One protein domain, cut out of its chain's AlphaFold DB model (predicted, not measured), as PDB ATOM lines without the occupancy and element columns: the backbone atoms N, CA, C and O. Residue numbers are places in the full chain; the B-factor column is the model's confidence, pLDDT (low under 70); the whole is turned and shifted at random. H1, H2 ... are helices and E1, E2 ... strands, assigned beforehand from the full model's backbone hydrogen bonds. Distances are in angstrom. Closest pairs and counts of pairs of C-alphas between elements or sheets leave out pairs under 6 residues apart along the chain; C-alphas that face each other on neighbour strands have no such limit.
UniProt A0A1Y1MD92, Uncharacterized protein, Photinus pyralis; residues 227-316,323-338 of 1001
ATOM      1  N   GLN A 227      25.907 266.454   2.178       79.31
ATOM      2  CA  GLN A 227      25.401 267.040   0.932       79.31
ATOM      3  C   GLN A 227      23.926 267.459   1.044       79.31
ATOM      4  O   GLN A 227      23.546 268.524   0.554       79.31
ATOM      5  N   MET A 228      23.090 266.660   1.721       79.69
ATOM      6  CA  MET A 228      21.696 267.020   2.005       79.69
ATOM      7  C   MET A 228      21.612 268.220   2.948       79.69
ATOM      8  O   MET A 228      20.826 269.128   2.701       79.69
ATOM      9  N   LYS A 229      22.458 268.268   3.985       81.88
ATOM     10  CA  LYS A 229      22.537 269.394   4.930       81.88
ATOM     11  C   LYS A 229      22.884 270.718   4.224       81.88
ATOM     12  O   LYS A 229      22.295 271.753   4.527       81.88
ATOM     13  N   LEU A 230      23.786 270.692   3.240       78.62
ATOM     14  CA  LEU A 230      24.185 271.877   2.465       78.62
ATOM     15  C   LEU A 230      23.141 272.328   1.430       78.62
ATOM     16  O   LEU A 230      23.055 273.514   1.129       78.62
ATOM     17  N   SER A 231      22.339 271.401   0.903       82.06
ATOM     18  CA  SER A 231      21.314 271.668  -0.123       82.06
ATOM     19  C   SER A 231      19.924 272.000   0.446       82.06
ATOM     20  O   SER A 231      18.957 272.139  -0.306       82.06
ATOM     21  N   LEU A 232      19.806 272.159   1.768       83.69
ATOM     22  CA  LEU A 232      18.555 272.487   2.451       83.69
ATOM     23  C   LEU A 232      18.012 273.861   2.029       83.69
ATOM     24  O   LEU A 232      18.556 274.902   2.395       83.69
ATOM     25  N   ASN A 233      16.879 273.864   1.322       84.25
ATOM     26  CA  ASN A 233      16.150 275.082   0.971       84.25
ATOM     27  C   ASN A 233      14.986 275.337   1.946       84.25
ATOM     28  O   ASN A 233      13.874 274.821   1.773       84.25
ATOM     29  N   VAL A 234      15.258 276.125   2.989       86.06
ATOM     30  CA  VAL A 234      14.308 276.424   4.069       86.06
ATOM     31  C   VAL A 234      13.542 277.712   3.759       86.06
ATOM     32  O   VAL A 234      13.940 278.800   4.168       86.06
ATOM     33  N   THR A 235      12.419 277.593   3.048       87.69
ATOM     34  CA  THR A 235      11.485 278.706   2.800       87.69
ATOM     35  C   THR A 235      10.166 278.518   3.542       87.69
ATOM     36  O   THR A 235       9.846 277.417   4.007       87.69
ATOM     37  N   LYS A 236       9.370 279.592   3.634       85.38
ATOM     38  CA  LYS A 236       8.030 279.546   4.231       85.38
ATOM     39  C   LYS A 236       7.140 278.525   3.516       85.38
ATOM     40  O   LYS A 236       6.452 277.769   4.188       85.38
ATOM     41  N   GLU A 237       7.200 278.449   2.192       85.31
ATOM     42  CA  GLU A 237       6.386 277.548   1.367       85.31
ATOM     43  C   GLU A 237       6.778 276.079   1.571       85.31
ATOM     44  O   GLU A 237       5.919 275.202   1.591       85.31
ATOM     45  N   ASN A 238       8.071 275.807   1.771       87.25
ATOM     46  CA  ASN A 238       8.569 274.443   1.913       87.25
ATOM     47  C   ASN A 238       8.440 273.891   3.336       87.25
ATOM     48  O   ASN A 238       8.275 272.679   3.492       87.25
ATOM     49  N   TYR A 239       8.590 274.724   4.368       88.94
ATOM     50  CA  TYR A 239       8.671 274.259   5.758       88.94
ATOM     51  C   TYR A 239       7.445 274.589   6.603       88.94
ATOM     52  O   TYR A 239       7.155 273.828   7.526       88.94
ATOM     53  N   CYS A 240       6.717 275.675   6.337       87.81
ATOM     54  CA  CYS A 240       5.558 276.033   7.156       87.81
ATOM     55  C   CYS A 240       4.469 274.953   7.058       87.81
ATOM     56  O   CYS A 240       4.143 274.487   5.970       87.81
ATOM     57  N   GLY A 241       3.932 274.524   8.201       86.00
ATOM     58  CA  GLY A 241       2.951 273.445   8.276       86.00
ATOM     59  C   GLY A 241       3.523 272.039   8.109       86.00
ATOM     60  O   GLY A 241       2.747 271.094   8.178       86.00
ATOM     61  N   SER A 242       4.840 271.873   7.928       92.06
ATOM     62  CA  SER A 242       5.469 270.549   7.839       92.06
ATOM     63  C   SER A 242       5.715 269.921   9.216       92.06
ATOM     64  O   SER A 242       5.974 270.621  10.201       92.06
ATOM     65  N   VAL A 243       5.654 268.588   9.281       93.19
ATOM     66  CA  VAL A 243       6.035 267.815  10.470       93.19
ATOM     67  C   VAL A 243       7.522 267.484  10.409       93.19
ATOM     68  O   VAL A 243       8.009 266.916   9.427       93.19
ATOM     69  N   ILE A 244       8.244 267.818  11.477       92.88
ATOM     70  CA  ILE A 244       9.678 267.561  11.609       92.88
ATOM     71  C   ILE A 244       9.991 266.815  12.907       92.88
ATOM     72  O   ILE A 244       9.283 266.943  13.907       92.88
ATOM     73  N   THR A 245      11.067 266.028  12.907       91.75
ATOM     74  CA  THR A 245      11.556 265.322  14.103       91.75
ATOM     75  C   THR A 245      13.054 265.560  14.308       91.75
ATOM     76  O   THR A 245      13.823 265.333  13.376       91.75
ATOM     77  N   PRO A 246      13.501 266.022  15.490       91.56
ATOM     78  CA  PRO A 246      14.923 266.177  15.789       91.56
ATOM     79  C   PRO A 246      15.625 264.817  15.907       91.56
ATOM     80  O   PRO A 246      15.330 264.061  16.829       91.56
ATOM     81  N   TRP A 247      16.582 264.519  15.028       90.06
ATOM     82  CA  TRP A 247      17.236 263.200  14.987       90.06
ATOM     83  C   TRP A 247      18.291 262.996  16.090       90.06
ATOM     84  O   TRP A 247      18.604 261.867  16.452       90.06
ATOM     85  N   TYR A 248      18.811 264.082  16.675       87.50
ATOM     86  CA  TYR A 248      19.827 264.047  17.740       87.50
ATOM     87  C   TYR A 248      19.251 263.807  19.147       87.50
ATOM     88  O   TYR A 248      20.003 263.694  20.121       87.50
ATOM     89  N   ARG A 249      17.922 263.817  19.303       87.75
ATOM     90  CA  ARG A 249      17.276 263.637  20.608       87.75
ATOM     91  C   ARG A 249      17.032 262.158  20.892       87.75
ATOM     92  O   ARG A 249      16.843 261.350  19.991       87.75
ATOM     93  N   LYS A 250      17.015 261.800  22.182       82.19
ATOM     94  CA  LYS A 250      16.654 260.437  22.606       82.19
ATOM     95  C   LYS A 250      15.171 260.144  22.368       82.19
ATOM     96  O   LYS A 250      14.820 258.987  22.151       82.19
ATOM     97  N   ASP A 251      14.324 261.169  22.454       83.00
ATOM     98  CA  ASP A 251      12.886 261.073  22.261       83.00
ATOM     99  C   ASP A 251      12.474 261.378  20.818       83.00
ATOM    100  O   ASP A 251      12.835 262.400  20.246       83.00
ATOM    101  N   ASP A 252      11.606 260.535  20.267       83.19
ATOM    102  CA  ASP A 252      11.053 260.716  18.919       83.19
ATOM    103  C   ASP A 252       9.866 261.698  18.927       83.19
ATOM    104  O   ASP A 252       8.818 261.444  18.327       83.19
ATOM    105  N   HIS A 253       9.939 262.775  19.714       87.75
ATOM    106  CA  HIS A 253       8.843 263.737  19.776       87.75
ATOM    107  C   HIS A 253       8.758 264.524  18.466       87.75
ATOM    108  O   HIS A 253       9.748 265.074  17.985       87.75
ATOM    109  N   GLN A 254       7.555 264.578  17.902       90.31
ATOM    110  CA  GLN A 254       7.285 265.204  16.613       90.31
ATOM    111  C   GLN A 254       6.835 266.647  16.818       90.31
ATOM    112  O   GLN A 254       6.109 266.958  17.765       90.31
ATOM    113  N   TYR A 255       7.249 267.526  15.913       91.44
ATOM    114  CA  TYR A 255       6.958 268.949  15.989       91.44
ATOM    115  C   TYR A 255       6.347 269.445  14.684       91.44
ATOM    116  O   TYR A 255       6.754 269.038  13.597       91.44
ATOM    117  N   LEU A 256       5.391 270.361  14.804       91.94
ATOM    118  CA  LEU A 256       4.812 271.086  13.687       91.94
ATOM    119  C   LEU A 256       5.526 272.427  13.520       91.94
ATOM    120  O   LEU A 256       5.656 273.184  14.484       91.94
ATOM    121  N   VAL A 257       5.953 272.746  12.301       92.00
ATOM    122  CA  VAL A 257       6.536 274.053  11.981       92.00
ATOM    123  C   VAL A 257       5.427 275.095  11.841       92.00
ATOM    124  O   VAL A 257       4.620 275.030  10.915       92.00
ATOM    125  N   VAL A 258       5.407 276.075  12.743       89.25
ATOM    126  CA  VAL A 258       4.408 277.158  12.764       89.25
ATOM    127  C   VAL A 258       4.886 278.363  11.958       89.25
ATOM    128  O   VAL A 258       4.105 278.999  11.257       89.25
ATOM    129  N   LYS A 259       6.183 278.683  12.029       89.81
ATOM    130  CA  LYS A 259       6.756 279.841  11.331       89.81
ATOM    131  C   LYS A 259       8.209 279.589  10.944       89.81
ATOM    132  O   LYS A 259       8.986 279.057  11.731       89.81
ATOM    133  N   VAL A 260       8.592 280.039   9.753       90.94
ATOM    134  CA  VAL A 260       9.998 280.151   9.335       90.94
ATOM    135  C   VAL A 260      10.455 281.578   9.630       90.94
ATOM    136  O   VAL A 260       9.810 282.531   9.189       90.94
ATOM    137  N   SER A 261      11.508 281.737  10.431       89.56
ATOM    138  CA  SER A 261      12.006 283.048  10.858       89.56
ATOM    139  C   SER A 261      13.293 283.387  10.121       89.56
ATOM    140  O   SER A 261      14.352 282.873  10.454       89.56
ATOM    141  N   ASN A 262      13.196 284.290   9.145       86.94
ATOM    142  CA  ASN A 262      14.351 284.744   8.360       86.94
ATOM    143  C   ASN A 262      15.289 285.677   9.148       86.94
ATOM    144  O   ASN A 262      16.419 285.902   8.736       86.94
ATOM    145  N   GLU A 263      14.820 286.215  10.275       87.38
ATOM    146  CA  GLU A 263      15.589 287.097  11.163       87.38
ATOM    147  C   GLU A 263      16.550 286.326  12.080       87.38
ATOM    148  O   GLU A 263      17.503 286.901  12.597       87.38
ATOM    149  N   LEU A 264      16.304 285.028  12.287       89.81
ATOM    150  CA  LEU A 264      17.070 284.182  13.197       89.81
ATOM    151  C   LEU A 264      17.806 283.096  12.418       89.81
ATOM    152  O   LEU A 264      17.231 282.430  11.560       89.81
ATOM    153  N   ASN A 265      19.060 282.865  12.779       91.81
ATOM    154  CA  ASN A 265      19.925 281.827  12.220       91.81
ATOM    155  C   ASN A 265      20.722 281.126  13.344       91.81
ATOM    156  O   ASN A 265      20.700 281.580  14.492       91.81
ATOM    157  N   PRO A 266      21.450 280.031  13.064       91.00
ATOM    158  CA  PRO A 266      22.272 279.346  14.064       91.00
ATOM    159  C   PRO A 266      23.301 280.215  14.815       91.00
ATOM    160  O   PRO A 266      23.722 279.828  15.903       91.00
ATOM    161  N   LEU A 267      23.703 281.371  14.273       91.44
ATOM    162  CA  LEU A 267      24.622 282.322  14.920       91.44
ATOM    163  C   LEU A 267      23.913 283.368  15.792       91.44
ATOM    164  O   LEU A 267      24.574 284.181  16.431       91.44
ATOM    165  N   SER A 268      22.583 283.360  15.836       91.56
ATOM    166  CA  SER A 268      21.793 284.263  16.676       91.56
ATOM    167  C   SER A 268      21.897 283.890  18.158       91.56
ATOM    168  O   SER A 268      22.156 282.729  18.492       91.56
ATOM    169  N   ALA A 269      21.676 284.869  19.042       87.94
ATOM    170  CA  ALA A 269      21.761 284.692  20.492       87.94
ATOM    171  C   ALA A 269      20.758 283.648  21.009       87.94
ATOM    172  O   ALA A 269      19.599 283.627  20.589       87.94
ATOM    173  N   PHE A 270      21.199 282.776  21.922       86.69
ATOM    174  CA  PHE A 270      20.333 281.752  22.505       86.69
ATOM    175  C   PHE A 270      19.516 282.325  23.686       86.69
ATOM    176  O   PHE A 270      20.055 283.120  24.453       86.69
ATOM    177  N   PRO A 271      18.249 281.917  23.907       82.12
ATOM    178  CA  PRO A 271      17.381 282.536  24.922       82.12
ATOM    179  C   PRO A 271      17.774 282.323  26.397       82.12
ATOM    180  O   PRO A 271      17.141 282.895  27.278       82.12
ATOM    181  N   THR A 272      18.733 281.445  26.704       78.12
ATOM    182  CA  THR A 272      19.125 281.082  28.082       78.12
ATOM    183  C   THR A 272      20.518 281.628  28.401       78.12
ATOM    184  O   THR A 272      21.411 281.472  27.573       78.12
ATOM    185  N   GLU A 273      20.729 282.179  29.605       71.19
ATOM    186  CA  GLU A 273      21.949 282.904  30.047       71.19
ATOM    187  C   GLU A 273      23.265 282.082  30.126       71.19
ATOM    188  O   GLU A 273      24.210 282.477  30.797       71.19
ATOM    189  N   GLY A 274      23.380 280.945  29.432       74.56
ATOM    190  CA  GLY A 274      24.572 280.085  29.438       74.56
ATOM    191  C   GLY A 274      25.229 279.845  28.078       74.56
ATOM    192  O   GLY A 274      26.297 279.247  28.039       74.56
ATOM    193  N   PHE A 275      24.622 280.276  26.965       85.31
ATOM    194  CA  PHE A 275      25.123 279.964  25.619       85.31
ATOM    195  C   PHE A 275      25.081 281.190  24.709       85.31
ATOM    196  O   PHE A 275      24.047 281.838  24.579       85.31
ATOM    197  N   ALA A 276      26.196 281.478  24.030       84.75
ATOM    198  CA  ALA A 276      26.309 282.655  23.169       84.75
ATOM    199  C   ALA A 276      25.423 282.575  21.914       84.75
ATOM    200  O   ALA A 276      24.867 283.584  21.494       84.75
ATOM    201  N   THR A 277      25.285 281.391  21.306       91.62
ATOM    202  CA  THR A 277      24.514 281.193  20.063       91.62
ATOM    203  C   THR A 277      23.787 279.849  20.044       91.62
ATOM    204  O   THR A 277      24.152 278.929  20.785       91.62
ATOM    205  N   TYR A 278      22.788 279.693  19.166       89.75
ATOM    206  CA  TYR A 278      22.132 278.396  18.927       89.75
ATOM    207  C   TYR A 278      23.138 277.305  18.527       89.75
ATOM    208  O   TYR A 278      23.077 276.193  19.051       89.75
ATOM    209  N   ALA A 279      24.095 277.612  17.646       89.06
ATOM    210  CA  ALA A 279      25.139 276.675  17.237       89.06
ATOM    211  C   ALA A 279      26.025 276.235  18.417       89.06
ATOM    212  O   ALA A 279      26.307 275.043  18.548       89.06
ATOM    213  N   ALA A 280      26.406 277.165  19.305       88.25
ATOM    214  CA  ALA A 280      27.182 276.849  20.508       88.25
ATOM    215  C   ALA A 280      26.410 275.916  21.456       88.25
ATOM    216  O   ALA A 280      26.951 274.909  21.909       88.25
ATOM    217  N   TYR A 281      25.116 276.179  21.673       90.00
ATOM    218  CA  TYR A 281      24.248 275.321  22.486       90.00
ATOM    219  C   TYR A 281      24.201 273.870  21.974       90.00
ATOM    220  O   TYR A 281      24.387 272.926  22.750       90.00
ATOM    221  N   PHE A 282      23.968 273.665  20.671       89.38
ATOM    222  CA  PHE A 282      23.879 272.315  20.097       89.38
ATOM    223  C   PHE A 282      25.226 271.583  20.080       89.38
ATOM    224  O   PHE A 282      25.257 270.368  20.301       89.38
ATOM    225  N   MET A 283      26.336 272.303  19.919       88.62
ATOM    226  CA  MET A 283      27.676 271.726  20.002       88.62
ATOM    227  C   MET A 283      28.038 271.316  21.434       88.62
ATOM    228  O   MET A 283      28.480 270.192  21.664       88.62
ATOM    229  N   GLU A 284      27.818 272.185  22.422       87.75
ATOM    230  CA  GLU A 284      28.216 271.920  23.808       87.75
ATOM    231  C   GLU A 284      27.346 270.845  24.466       87.75
ATOM    232  O   GLU A 284      27.884 269.888  25.040       87.75
ATOM    233  N   LYS A 285      26.017 270.966  24.334       86.88
ATOM    234  CA  LYS A 285      25.041 270.114  25.026       86.88
ATOM    235  C   LYS A 285      24.691 268.836  24.269       86.88
ATOM    236  O   LYS A 285      24.523 267.793  24.894       86.88
ATOM    237  N   HIS A 286      24.559 268.907  22.943       85.25
ATOM    238  CA  HIS A 286      24.114 267.779  22.113       85.25
ATOM    239  C   HIS A 286      25.231 267.161  21.260       85.25
ATOM    240  O   HIS A 286      24.981 266.166  20.582       85.25
ATOM    241  N   LYS A 287      26.454 267.714  21.321       88.31
ATOM    242  CA  LYS A 287      27.618 267.273  20.534       88.31
ATOM    243  C   LYS A 287      27.351 267.260  19.024       88.31
ATOM    244  O   LYS A 287      27.902 266.428  18.316       88.31
ATOM    245  N   GLN A 288      26.513 268.184  18.541       87.31
ATOM    246  CA  GLN A 288      26.162 268.310  17.123       87.31
ATOM    247  C   GLN A 288      26.822 269.530  16.487       87.31
ATOM    248  O   GLN A 288      26.773 270.629  17.039       87.31
ATOM    249  N   ILE A 289      27.410 269.337  15.307       85.81
ATOM    250  CA  ILE A 289      28.035 270.402  14.520       85.81
ATOM    251  C   ILE A 289      27.044 270.853  13.446       85.81
ATOM    252  O   ILE A 289      26.565 270.039  12.663       85.81
ATOM    253  N   VAL A 290      26.748 272.153  13.418       87.12
ATOM    254  CA  VAL A 290      25.888 272.773  12.400       87.12
ATOM    255  C   VAL A 290      26.753 273.210  11.222       87.12
ATOM    256  O   VAL A 290      27.632 274.064  11.387       87.12
ATOM    257  N   ILE A 291      26.501 272.638  10.046       86.50
ATOM    258  CA  ILE A 291      27.250 272.904   8.817       86.50
ATOM    259  C   ILE A 291      26.770 274.215   8.190       86.50
ATOM    260  O   ILE A 291      27.570 275.120   7.942       86.50
ATOM    261  N   ASN A 292      25.458 274.365   7.979       86.50
ATOM    262  CA  ASN A 292      24.893 275.553   7.347       86.50
ATOM    263  C   ASN A 292      24.510 276.605   8.399       86.50
ATOM    264  O   ASN A 292      23.402 276.622   8.935       86.50
ATOM    265  N   LYS A 293      25.432 277.519   8.706       86.81
ATOM    266  CA  LYS A 293      25.240 278.528   9.764       86.81
ATOM    267  C   LYS A 293      24.352 279.714   9.364       86.81
ATOM    268  O   LYS A 293      23.964 280.477  10.245       86.81
ATOM    269  N   SER A 294      24.035 279.876   8.078       87.88
ATOM    270  CA  SER A 294      23.189 280.966   7.566       87.88
ATOM    271  C   SER A 294      21.725 280.567   7.357       87.88
ATOM    272  O   SER A 294      20.911 281.434   7.047       87.88
ATOM    273  N   GLN A 295      21.367 279.290   7.541       90.31
ATOM    274  CA  GLN A 295      19.985 278.827   7.387       90.31
ATOM    275  C   GLN A 295      19.028 279.527   8.378       90.31
ATOM    276  O   GLN A 295      19.417 279.779   9.522       90.31
ATOM    277  N   PRO A 296      17.772 279.804   7.989       93.12
ATOM    278  CA  PRO A 296      16.786 280.374   8.900       93.12
ATOM    279  C   PRO A 296      16.333 279.349   9.951       93.12
ATOM    280  O   PRO A 296      16.253 278.147   9.682       93.12
ATOM    281  N   LEU A 297      15.999 279.822  11.154       92.69
ATOM    282  CA  LEU A 297      15.424 278.981  12.208       92.69
ATOM    283  C   LEU A 297      13.914 278.797  12.022       92.69
ATOM    284  O   LEU A 297      13.200 279.682  11.542       92.69
ATOM    285  N   VAL A 298      13.408 277.648  12.468       92.69
ATOM    286  CA  VAL A 298      11.975 277.334  12.441       92.69
ATOM    287  C   VAL A 298      11.393 277.364  13.847       92.69
ATOM    288  O   VAL A 298      11.898 276.699  14.749       92.69
ATOM    289  N   LEU A 299      10.324 278.137  14.031       91.12
ATOM    290  CA  LEU A 299       9.504 278.098  15.235       91.12
ATOM    291  C   LEU A 299       8.590 276.884  15.140       91.12
ATOM    292  O   LEU A 299       7.814 276.753  14.185       91.12
ATOM    293  N   VAL A 300       8.677 276.011  16.133       90.50
ATOM    294  CA  VAL A 300       7.910 274.776  16.153       90.50
ATOM    295  C   VAL A 300       7.061 274.641  17.401       90.50
ATOM    296  O   VAL A 300       7.409 275.153  18.466       90.50
ATOM    297  N   LYS A 301       5.981 273.874  17.259       89.19
ATOM    298  CA  LYS A 301       5.074 273.487  18.335       89.19
ATOM    299  C   LYS A 301       5.011 271.969  18.444       89.19
ATOM    300  O   LYS A 301       4.864 271.281  17.436       89.19
ATOM    301  N   GLY A 302       5.160 271.440  19.655       86.31
ATOM    302  CA  GLY A 302       5.111 269.993  19.898       86.31
ATOM    303  C   GLY A 302       3.743 269.394  19.560       86.31
ATOM    304  O   GLY A 302       2.708 269.954  19.935       86.31
ATOM    305  N   ILE A 303       3.731 268.254  18.865       87.38
ATOM    306  CA  ILE A 303       2.510 267.489  18.601       87.38
ATOM    307  C   ILE A 303       2.213 266.628  19.831       87.38
ATOM    308  O   ILE A 303       3.045 265.851  20.304       87.38
ATOM    309  N   SER A 304       1.007 266.776  20.375       84.56
ATOM    310  CA  SER A 304       0.584 266.035  21.561       84.56
ATOM    311  C   SER A 304       0.587 264.526  21.301       84.56
ATOM    312  O   SER A 304      -0.072 264.055  20.381       84.56
ATOM    313  N   LYS A 305       1.251 263.758  22.176       83.06
ATOM    314  CA  LYS A 305       1.178 262.283  22.192       83.06
ATOM    315  C   LYS A 305      -0.111 261.749  22.831       83.06
ATOM    316  O   LYS A 305      -0.356 260.549  22.806       83.06
ATOM    317  N   ARG A 306      -0.921 262.618  23.449       86.06
ATOM    318  CA  ARG A 306      -2.201 262.232  24.056       86.06
ATOM    319  C   ARG A 306      -3.198 261.876  22.956       86.06
ATOM    320  O   ARG A 306      -3.578 262.751  22.188       86.06
ATOM    321  N   LEU A 307      -3.634 260.618  22.945       88.81
ATOM    322  CA  LEU A 307      -4.591 260.094  21.966       88.81
ATOM    323  C   LEU A 307      -6.036 260.126  22.465       88.81
ATOM    324  O   LEU A 307      -6.942 260.279  21.652       88.81
ATOM    325  N   ASN A 308      -6.268 260.026  23.782       89.94
ATOM    326  CA  ASN A 308      -7.593 260.207  24.377       89.94
ATOM    327  C   ASN A 308      -7.941 261.703  24.443       89.94
ATOM    328  O   ASN A 308      -7.504 262.416  25.351       89.94
ATOM    329  N   CYS A 309      -8.750 262.160  23.487       89.81
ATOM    330  CA  CYS A 309      -9.172 263.557  23.349       89.81
ATOM    331  C   CYS A 309     -10.613 263.789  23.835       89.81
ATOM    332  O   CYS A 309     -11.260 264.733  23.391       89.81
ATOM    333  N   LEU A 310     -11.141 262.934  24.718       87.25
ATOM    334  CA  LEU A 310     -12.535 263.024  25.162       87.25
ATOM    335  C   LEU A 310     -12.780 264.107  26.206       87.25
ATOM    336  O   LEU A 310     -13.871 264.651  26.239       87.25
ATOM    337  N   LYS A 311     -11.779 264.458  27.024       82.12
ATOM    338  CA  LYS A 311     -11.930 265.415  28.135       82.12
ATOM    339  C   LYS A 311     -11.019 266.640  28.038       82.12
ATOM    340  O   LYS A 311      -9.845 266.474  27.674       82.12
ATOM    341  N   PRO A 312     -11.493 267.825  28.474       77.19
ATOM    342  CA  PRO A 312     -10.670 269.027  28.567       77.19
ATOM    343  C   PRO A 312      -9.505 268.849  29.551       77.19
ATOM    344  O   PRO A 312      -9.549 268.028  30.469       77.19
ATOM    345  N   ARG A 313      -8.424 269.619  29.364       66.44
ATOM    346  CA  ARG A 313      -7.339 269.706  30.357       66.44
ATOM    347  C   ARG A 313      -7.846 270.498  31.570       66.44
ATOM    348  O   ARG A 313      -8.369 271.593  31.393       66.44
ATOM    349  N   ARG A 314      -7.660 269.980  32.792       55.59
ATOM    350  CA  ARG A 314      -7.936 270.752  34.018       55.59
ATOM    351  C   ARG A 314      -7.034 271.985  34.077       55.59
ATOM    352  O   ARG A 314      -5.823 271.873  33.900       55.59
ATOM    353  N   SER A 315      -7.615 273.140  34.388       38.06
ATOM    354  CA  SER A 315      -6.919 274.422  34.563       38.06
ATOM    355  C   SER A 315      -6.134 274.538  35.884       38.06
ATOM    356  O   SER A 315      -5.355 275.481  36.034       38.06
ATOM    357  N   HIS A 316      -6.301 273.603  36.834       30.02
ATOM    358  CA  HIS A 316      -5.785 273.733  38.211       30.02
ATOM    359  C   HIS A 316      -4.751 272.693  38.673       30.02
ATOM    360  O   HIS A 316      -4.241 272.800  39.785       30.02
ATOM    361  N   ASP A 323       4.781 272.547  29.411       39.22
ATOM    362  CA  ASP A 323       3.763 273.140  28.507       39.22
ATOM    363  C   ASP A 323       4.126 274.524  27.895       39.22
ATOM    364  O   ASP A 323       3.271 275.207  27.330       39.22
ATOM    365  N   LYS A 324       5.401 274.939  27.940       47.31
ATOM    366  CA  LYS A 324       5.953 275.995  27.062       47.31
ATOM    367  C   LYS A 324       6.604 275.328  25.837       47.31
ATOM    368  O   LYS A 324       7.821 275.202  25.774       47.31
ATOM    369  N   PHE A 325       5.792 274.863  24.886       56.69
ATOM    370  CA  PHE A 325       6.245 274.086  23.713       56.69
ATOM    371  C   PHE A 325       6.526 274.913  22.449       56.69
ATOM    372  O   PHE A 325       6.540 274.355  21.355       56.69
ATOM    373  N   GLU A 326       6.746 276.219  22.568       70.62
ATOM    374  CA  GLU A 326       7.261 277.022  21.458       70.62
ATOM    375  C   GLU A 326       8.780 277.085  21.574       70.62
ATOM    376  O   GLU A 326       9.332 277.662  22.510       70.62
ATOM    377  N   GLN A 327       9.458 276.418  20.644       86.81
ATOM    378  CA  GLN A 327      10.915 276.396  20.580       86.81
ATOM    379  C   GLN A 327      11.374 276.648  19.149       86.81
ATOM    380  O   GLN A 327      10.728 276.229  18.187       86.81
ATOM    381  N   TYR A 328      12.524 277.296  19.011       90.56
ATOM    382  CA  TYR A 328      13.214 277.392  17.733       90.56
ATOM    383  C   TYR A 328      14.107 276.171  17.532       90.56
ATOM    384  O   TYR A 328      14.871 275.799  18.425       90.56
ATOM    385  N   LEU A 329      14.017 275.554  16.357       91.12
ATOM    386  CA  LEU A 329      14.868 274.445  15.940       91.12
ATOM    387  C   LEU A 329      15.672 274.806  14.691       91.12
ATOM    388  O   LEU A 329      15.265 275.643  13.885       91.12
ATOM    389  N   ILE A 330      16.815 274.134  14.544       92.38
ATOM    390  CA  ILE A 330      17.656 274.203  13.349       92.38
ATOM    391  C   ILE A 330      17.155 273.136  12.358       92.38
ATOM    392  O   ILE A 330      17.181 271.953  12.716       92.38
ATOM    393  N   PRO A 331      16.709 273.514  11.144       90.94
ATOM    394  CA  PRO A 331      16.201 272.580  10.135       90.94
ATOM    395  C   PRO A 331      17.162 271.437   9.794       90.94
ATOM    396  O   PRO A 331      16.724 270.298   9.687       90.94
ATOM    397  N   GLU A 332      18.465 271.710   9.702       90.88
ATOM    398  CA  GLU A 332      19.521 270.706   9.484       90.88
ATOM    399  C   GLU A 332      19.548 269.585  10.535       90.88
ATOM    400  O   GLU A 332      19.869 268.432  10.240       90.88
ATOM    401  N   LEU A 333      19.171 269.907  11.772       90.81
ATOM    402  CA  LEU A 333      19.134 268.956  12.880       90.81
ATOM    403  C   LEU A 333      17.781 268.230  12.993       90.81
ATOM    404  O   LEU A 333      17.500 267.593  14.012       90.81
ATOM    405  N   CYS A 334      16.929 268.338  11.970       91.31
ATOM    406  CA  CYS A 334      15.590 267.768  11.947       91.31
ATOM    407  C   CYS A 334      15.325 266.986  10.652       91.31
ATOM    408  O   CYS A 334      15.622 267.439   9.550       91.31
ATOM    409  N   VAL A 335      14.677 265.831  10.776       90.88
ATOM    410  CA  VAL A 335      14.140 265.071   9.644       90.88
ATOM    411  C   VAL A 335      12.757 265.618   9.311       90.88
ATOM    412  O   VAL A 335      11.849 265.572  10.144       90.88
ATOM    413  N   LYS A 336      12.591 266.138   8.092       91.12
ATOM    414  CA  LYS A 336      11.284 266.522   7.543       91.12
ATOM    415  C   LYS A 336      10.546 265.280   7.043       91.12
ATOM    416  O   LYS A 336      11.112 264.500   6.277       91.12
ATOM    417  N   GLN A 337       9.296 265.115   7.471       91.38
ATOM    418  CA  GLN A 337       8.439 264.009   7.053       91.38
ATOM    419  C   GLN A 337       7.776 264.298   5.700       91.38
ATOM    420  O   GLN A 337       7.314 265.413   5.458       91.38
ATOM    421  N   ASP A 338       7.714 263.282   4.833       88.88
ATOM    422  CA  ASP A 338       7.072 263.385   3.512       88.88
ATOM    423  C   ASP A 338       5.554 263.178   3.572       88.88
ATOM    424  O   ASP A 338       4.840 263.590   2.660       88.88
TER     425      ASP A 338
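AT A GLANCE: This is residues 227 to 316 and 323 to 338 of the 1001 residues of an uncharacterized protein of Photinus pyralis (UniProt A0A1Y1MD92). There is little regular structure: a five-stranded sheet curls like part of a barrel, with short H2 on it, H3 off it, and residues 306 to 316 sticking out as an arm. The 106 printed residues, 41 in named elements, run H1 H2 E1 E2 H3 E3 E4 E5, class mixed. The whole is compact, radius of gyration of the C-alphas 14.9 A, spans 44 by 34 by 26 A.

HOW THE PARTS SIT: Look first at E3, residues 297 to 302, whose antiparallel neighbours are E2, residues 255 to 261 (N 258 to O 299, 2.9 A), and E4, residues 326 to 329 (N 300 to O 327, 2.9 A). E1, residues 243 to 246, makes a hairpin with E2 (N 244 to O 255, 2.9 A) and neighbours E5, residues 334 to 336 (N 335 to O 245, 2.8 A). H2, residues 236 to 239, is on the sheet; its closest C-alpha to E2 is Lys 236, 5.5 A from Val 260. H3, residues 278 to 286, with every O i to N i+4 pair within hydrogen-bond range, and H1, residues 227 to 230, are not on it.

IN THESE COORDINATES: Find C-alpha 227 at (25.401, 267.040, 0.932), where H1 begins; E5 ends at C-alpha 336, (11.284, 266.522, 7.543). E2 is 15.8 A long.

THE WHOLE: C-alphas 316 and 323 are 13.6 A apart across the cut. E2 to H3 is a long link. Residues 313 to 316 and 323 to 325 have pLDDT under 70.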